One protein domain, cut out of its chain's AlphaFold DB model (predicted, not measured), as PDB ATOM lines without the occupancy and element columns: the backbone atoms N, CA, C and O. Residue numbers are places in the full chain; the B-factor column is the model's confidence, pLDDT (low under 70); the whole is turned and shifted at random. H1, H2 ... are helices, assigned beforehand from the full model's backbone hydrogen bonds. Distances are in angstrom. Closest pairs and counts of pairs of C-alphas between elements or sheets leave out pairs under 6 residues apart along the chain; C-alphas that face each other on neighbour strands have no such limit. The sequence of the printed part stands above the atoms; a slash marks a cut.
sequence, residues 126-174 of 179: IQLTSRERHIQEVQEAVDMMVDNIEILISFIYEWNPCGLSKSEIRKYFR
ATOM      1  N   ILE A 126     124.766 162.056 156.590       82.19
ATOM      2  CA  ILE A 126     125.574 161.508 157.690       82.19
ATOM      3  C   ILE A 126     124.912 160.267 158.308       82.19
ATOM      4  O   ILE A 126     125.596 159.293 158.617       82.19
ATOM      5  N   GLN A 127     123.585 160.286 158.476       82.38
ATOM      6  CA  GLN A 127     122.829 159.143 158.998       82.38
ATOM      7  C   GLN A 127     122.732 158.005 157.978       82.38
ATOM      8  O   GLN A 127     122.675 156.842 158.362       82.38
ATOM      9  N   LEU A 128     122.707 158.329 156.683       85.44
ATOM     10  CA  LEU A 128     122.756 157.326 155.623       85.44
ATOM     11  C   LEU A 128     124.122 156.642 155.600       85.44
ATOM     12  O   LEU A 128     124.174 155.424 155.709       85.44
ATOM     13  N   THR A 129     125.217 157.403 155.603       88.00
ATOM     14  CA  THR A 129     126.575 156.842 155.622       88.00
ATOM     15  C   THR A 129     126.857 156.029 156.886       88.00
ATOM     16  O   THR A 129     127.553 155.018 156.826       88.00
ATOM     17  N   SER A 130     126.325 156.423 158.050       88.00
ATOM     18  CA  SER A 130     126.474 155.614 159.267       88.00
ATOM     19  C   SER A 130     125.687 154.303 159.201       88.00
ATOM     20  O   SER A 130     126.201 153.275 159.635       88.00
ATOM     21  N   ARG A 131     124.477 154.314 158.622       88.69
ATOM     22  CA  ARG A 131     123.699 153.092 158.359       88.69
ATOM     23  C   ARG A 131     124.397 152.188 157.347       88.69
ATOM     24  O   ARG A 131     124.473 150.992 157.588       88.69
ATOM     25  N   GLU A 132     124.924 152.748 156.261       92.56
ATOM     26  CA  GLU A 132     125.693 152.013 155.250       92.56
ATOM     27  C   GLU A 132     126.917 151.336 155.870       92.56
ATOM     28  O   GLU A 132     127.118 150.143 155.667       92.56
ATOM     29  N   ARG A 133     127.676 152.057 156.709       93.88
ATOM     30  CA  ARG A 133     128.807 151.473 157.440       93.88
ATOM     31  C   ARG A 133     128.367 150.333 158.354       93.88
ATOM     32  O   ARG A 133     128.999 149.288 158.352       93.88
ATOM     33  N   HIS A 134     127.285 150.512 159.109       94.06
ATOM     34  CA  HIS A 134     126.801 149.462 160.001       94.06
ATOM     35  C   HIS A 134     126.338 148.214 159.236       94.06
ATOM     36  O   HIS A 134     126.597 147.097 159.665       94.06
ATOM     37  N   ILE A 135     125.686 148.393 158.082       95.62
ATOM     38  CA  ILE A 135     125.327 147.281 157.194       95.62
ATOM     39  C   ILE A 135     126.587 146.545 156.738       95.62
ATOM     40  O   ILE A 135     126.609 145.320 156.797       95.62
ATOM     41  N   GLN A 136     127.633 147.274 156.346       96.44
ATOM     42  CA  GLN A 136     128.902 146.676 155.938       96.44
ATOM     43  C   GLN A 136     129.567 145.895 157.084       96.44
ATOM     44  O   GLN A 136     129.967 144.755 156.888       96.44
ATOM     45  N   GLU A 137     129.616 146.457 158.294       96.12
ATOM     46  CA  GLU A 137     130.150 145.772 159.483       96.12
ATOM     47  C   GLU A 137     129.385 144.475 159.791       96.12
ATOM     48  O   GLU A 137     129.985 143.456 160.134       96.12
ATOM     49  N   VAL A 138     128.053 144.494 159.661       96.44
ATOM     50  CA  VAL A 138     127.215 143.304 159.858       96.44
ATOM     51  C   VAL A 138     127.454 142.276 158.754       96.44
ATOM     52  O   VAL A 138     127.511 141.089 159.058       96.44
ATOM     53  N   GLN A 139     127.613 142.703 157.502       96.19
ATOM     54  CA  GLN A 139     127.943 141.810 156.389       96.19
ATOM     55  C   GLN A 139     129.291 141.122 156.613       96.19
ATOM     56  O   GLN A 139     129.343 139.899 156.609       96.19
ATOM     57  N   GLU A 140     130.339 141.882 156.934       95.75
ATOM     58  CA  GLU A 140     131.665 141.333 157.240       95.75
ATOM     59  C   GLU A 140     131.613 140.358 158.430       95.75
ATOM     60  O   GLU A 140     132.246 139.303 158.413       95.75
ATOM     61  N   ALA A 141     130.822 140.670 159.463       95.75
ATOM     62  CA  ALA A 141     130.618 139.770 160.595       95.75
ATOM     63  C   ALA A 141     129.893 138.473 160.205       95.75
ATOM     64  O   ALA A 141     130.260 137.405 160.697       95.75
ATOM     65  N   VAL A 142     128.879 138.556 159.339       94.88
ATOM     66  CA  VAL A 142     128.165 137.386 158.812       94.88
ATOM     67  C   VAL A 142     129.106 136.529 157.972       94.88
ATOM     68  O   VAL A 142     129.184 135.331 158.233       94.88
ATOM     69  N   ASP A 143     129.876 137.122 157.061       92.94
ATOM     70  CA  ASP A 143     130.837 136.408 156.212       92.94
ATOM     71  C   ASP A 143     131.891 135.675 157.061       92.94
ATOM     72  O   ASP A 143     132.133 134.484 156.874       92.94
ATOM     73  N   MET A 144     132.431 136.325 158.100       94.19
ATOM     74  CA  MET A 144     133.338 135.665 159.049       94.19
ATOM     75  C   MET A 144     132.676 134.503 159.801       94.19
ATOM     76  O   MET A 144     133.323 133.496 160.094       94.19
ATOM     77  N   MET A 145     131.399 134.626 160.177       93.00
ATOM     78  CA  MET A 145     130.674 133.524 160.813       93.00
ATOM     79  C   MET A 145     130.462 132.362 159.842       93.00
ATOM     80  O   MET A 145     130.611 131.215 160.260       93.00
ATOM     81  N   VAL A 146     130.159 132.645 158.573       92.19
ATOM     82  CA  VAL A 146     130.049 131.640 157.505       92.19
ATOM     83  C   VAL A 146     131.376 130.893 157.345       92.19
ATOM     84  O   VAL A 146     131.389 129.664 157.434       92.19
ATOM     85  N   ASP A 147     132.495 131.611 157.249       92.75
ATOM     86  CA  ASP A 147     133.835 131.015 157.169       92.75
ATOM     87  C   ASP A 147     134.150 130.144 158.393       92.75
ATOM     88  O   ASP A 147     134.624 129.011 158.272       92.75
ATOM     89  N   ASN A 148     133.839 130.634 159.596       93.31
ATOM     90  CA  ASN A 148     134.039 129.877 160.832       93.31
ATOM     91  C   ASN A 148     133.212 128.584 160.854       93.31
ATOM     92  O   ASN A 148     133.708 127.542 161.289       93.31
ATOM     93  N   ILE A 149     131.963 128.630 160.384       91.12
ATOM     94  CA  ILE A 149     131.111 127.444 160.253       91.12
ATOM     95  C   ILE A 149     131.741 126.450 159.266       91.12
ATOM     96  O   ILE A 149     131.798 125.257 159.570       91.12
ATOM     97  N   GLU A 150     132.280 126.914 158.135       90.06
ATOM     98  CA  GLU A 150     132.933 126.056 157.139       90.06
ATOM     99  C   GLU A 150     134.184 125.358 157.683       90.06
ATOM    100  O   GLU A 150     134.393 124.157 157.463       90.06
ATOM    101  N   ILE A 151     135.004 126.099 158.431       91.69
ATOM    102  CA  ILE A 151     136.202 125.576 159.092       91.69
ATOM    103  C   ILE A 151     135.810 124.492 160.096       91.69
ATOM    104  O   ILE A 151     136.401 123.412 160.093       91.69
ATOM    105  N   LEU A 152     134.788 124.737 160.922       89.94
ATOM    106  CA  LEU A 152     134.309 123.757 161.898       89.94
ATOM    107  C   LEU A 152     133.752 122.499 161.223       89.94
ATOM    108  O   LEU A 152     134.067 121.392 161.658       89.94
ATOM    109  N   ILE A 153     132.973 122.637 160.145       89.25
ATOM    110  CA  ILE A 153     132.465 121.490 159.376       89.25
ATOM    111  C   ILE A 153     133.626 120.681 158.793       89.25
ATOM    112  O   ILE A 153     133.614 119.451 158.868       89.25
ATOM    113  N   SER A 154     134.633 121.352 158.235       88.62
ATOM    114  CA  SER A 154     135.809 120.699 157.655       88.62
ATOM    115  C   SER A 154     136.652 119.987 158.715       88.62
ATOM    116  O   SER A 154     137.018 118.833 158.513       88.62
ATOM    117  N   PHE A 155     136.865 120.610 159.875       90.69
ATOM    118  CA  PHE A 155     137.563 119.997 161.006       90.69
ATOM    119  C   PHE A 155     136.832 118.755 161.535       90.69
ATOM    120  O   PHE A 155     137.445 117.708 161.739       90.69
ATOM    121  N   ILE A 156     135.509 118.846 161.725       88.38
ATOM    122  CA  ILE A 156     134.695 117.704 162.161       88.38
ATOM    123  C   ILE A 156     134.776 116.586 161.123       88.38
ATOM    124  O   ILE A 156     134.947 115.437 161.504       88.38
ATOM    125  N   TYR A 157     134.686 116.905 159.832       87.88
ATOM    126  CA  TYR A 157     134.817 115.921 158.759       87.88
ATOM    127  C   TYR A 157     136.170 115.192 158.793       87.88
ATOM    128  O   TYR A 157     136.198 113.967 158.711       87.88
ATOM    129  N   GLU A 158     137.278 115.920 158.961       87.81
ATOM    130  CA  GLU A 158     138.632 115.348 158.994       87.81
ATOM    131  C   GLU A 158     138.892 114.461 160.219       87.81
ATOM    132  O   GLU A 158     139.613 113.468 160.114       87.81
ATOM    133  N   TRP A 159     138.307 114.790 161.374       84.31
ATOM    134  CA  TRP A 159     138.574 114.100 162.641       84.31
ATOM    135  C   TRP A 159     137.444 113.156 163.090       84.31
ATOM    136  O   TRP A 159     137.409 112.725 164.244       84.31
ATOM    137  N   ASN A 160     136.506 112.820 162.198       84.50
ATOM    138  CA  ASN A 160     135.361 111.982 162.543       84.50
ATOM    139  C   ASN A 160     135.663 110.473 162.413       84.50
ATOM    140  O   ASN A 160     135.814 109.974 161.295       84.50
ATOM    141  N   PRO A 161     135.622 109.697 163.514       73.56
ATOM    142  CA  PRO A 161     135.808 108.244 163.473       73.56
ATOM    143  C   PRO A 161     134.661 107.491 162.772       73.56
ATOM    144  O   PRO A 161     134.835 106.338 162.388       73.56
ATOM    145  N   CYS A 162     133.494 108.121 162.601       75.75
ATOM    146  CA  CYS A 162     132.298 107.518 162.007       75.75
ATOM    147  C   CYS A 162     132.232 107.644 160.471       75.75
ATOM    148  O   CYS A 162     131.320 107.083 159.872       75.75
ATOM    149  N   GLY A 163     133.149 108.389 159.835       81.00
ATOM    150  CA  GLY A 163     133.212 108.530 158.372       81.00
ATOM    151  C   GLY A 163     132.033 109.270 157.720       81.00
ATOM    152  O   GLY A 163     131.732 109.014 156.557       81.00
ATOM    153  N   LEU A 164     131.344 110.157 158.452       85.88
ATOM    154  CA  LEU A 164     130.208 110.928 157.918       85.88
ATOM    155  C   LEU A 164     130.654 111.929 156.844       85.88
ATOM    156  O   LEU A 164     131.706 112.556 156.965       85.88
ATOM    157  N   SER A 165     129.807 112.147 155.840       86.44
ATOM    158  CA  SER A 165     130.013 113.169 154.810       86.44
ATOM    159  C   SER A 165     129.728 114.589 155.324       86.44
ATOM    160  O   SER A 165     128.968 114.790 156.276       86.44
ATOM    161  N   LYS A 166     130.289 115.612 154.658       83.94
ATOM    162  CA  LYS A 166     130.033 117.025 155.004       83.94
ATOM    163  C   LYS A 166     128.537 117.387 154.948       83.94
ATOM    164  O   LYS A 166     128.072 118.119 155.818       83.94
ATOM    165  N   SER A 167     127.773 116.841 153.996       86.06
ATOM    166  CA  SER A 167     126.317 117.063 153.892       86.06
ATOM    167  C   SER A 167     125.539 116.462 155.068       86.06
ATOM    168  O   SER A 167     124.598 117.076 155.571       86.06
ATOM    169  N   GLU A 168     125.943 115.296 155.579       86.12
ATOM    170  CA  GLU A 168     125.323 114.695 156.770       86.12
ATOM    171  C   GLU A 168     125.626 115.501 158.039       86.12
ATOM    172  O   GLU A 168     124.734 115.705 158.865       86.12
ATOM    173  N   ILE A 169     126.851 116.024 158.160       86.38
ATOM    174  CA  ILE A 169     127.262 116.912 159.257       86.38
ATOM    175  C   ILE A 169     126.452 118.218 159.217       86.38
ATOM    176  O   ILE A 169     125.878 118.614 160.232       86.38
ATOM    177  N   ARG A 170     126.316 118.856 158.046       89.56
ATOM    178  CA  ARG A 170     125.473 120.055 157.868       89.56
ATOM    179  C   ARG A 170     124.024 119.802 158.247       89.56
ATOM    180  O   ARG A 170     123.448 120.571 159.018       89.56
ATOM    181  N   LYS A 171     123.449 118.693 157.773       89.56
ATOM    182  CA  LYS A 171     122.074 118.295 158.098       89.56
ATOM    183  C   LYS A 171     121.880 118.094 159.601       89.56
ATOM    184  O   LYS A 171     120.840 118.483 160.129       89.56
ATOM    185  N   TYR A 172     122.874 117.534 160.293       88.06
ATOM    186  CA  TYR A 172     122.842 117.361 161.746       88.06
ATOM    187  C   TYR A 172     122.831 118.707 162.490       88.06
ATOM    188  O   TYR A 172     121.986 118.917 163.360       88.06
ATOM    189  N   PHE A 173     123.702 119.645 162.103       87.38
ATOM    190  CA  PHE A 173     123.769 120.990 162.693       87.38
ATOM    191  C   PHE A 173     122.725 121.975 162.146       87.38
ATOM    192  O   PHE A 173     122.679 123.120 162.587       87.38
ATOM    193  N   ARG A 174     121.851 121.529 161.232       88.62
ATOM    194  CA  ARG A 174     120.830 122.350 160.559       88.62
ATOM    195  C   ARG A 174     121.424 123.551 159.816       88.62
ATOM    196  O   ARG A 174     120.799 124.607 159.754       88.62
TER     197      ARG A 174
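AT A GLANCE: This is residues 126 to 174 of the 179 residues of the protein "Meiotic nuclear division protein 1" of Pichia kudriavzevii (UniProt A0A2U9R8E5). One long, straight helix, H1, makes the length of the domain, and past its last residue the chain folds back so that a short second helix, H2, packs steeply across the last turns of H1. The greater part of H1, residues 126 to 148, sticks out free. The printed part has 49 residues with two named helices, H1 then H2, and no named strand; it is all helix. It is extended, with a radius of gyration of the C-alphas of 16.6 A and spans of 55 by 16 by 9 A.

HOW THE PARTS SIT: H1, residues 126 to 158, touches H2, residues 166 to 173, with residues 153 to 157 alone. The closest C-alphas are those of Tyr 157 and Lys 166, 6.2 A apart. The helices run opposite ways at a steep tilt of 66 degrees. In H1 and H2 every O i to N i+4 pair is within hydrogen-bond range.

IN THESE COORDINATES: H1 begins at C-alpha 126 (125.574, 161.508, 157.690) and ends at C-alpha 158 (138.632, 115.348, 158.994), 48.0 A away. H2 spans 10.7 A and ends at C-alpha 173 (123.769, 120.990, 162.693).

THE WHOLE: The C-alphas of Ile 126 and Cys 162 are the two farthest apart, 54.6 A. The link from H1 to H2 is short, with 7 residues. The printed part has no cut, and no printed residue is under 70 in pLDDT.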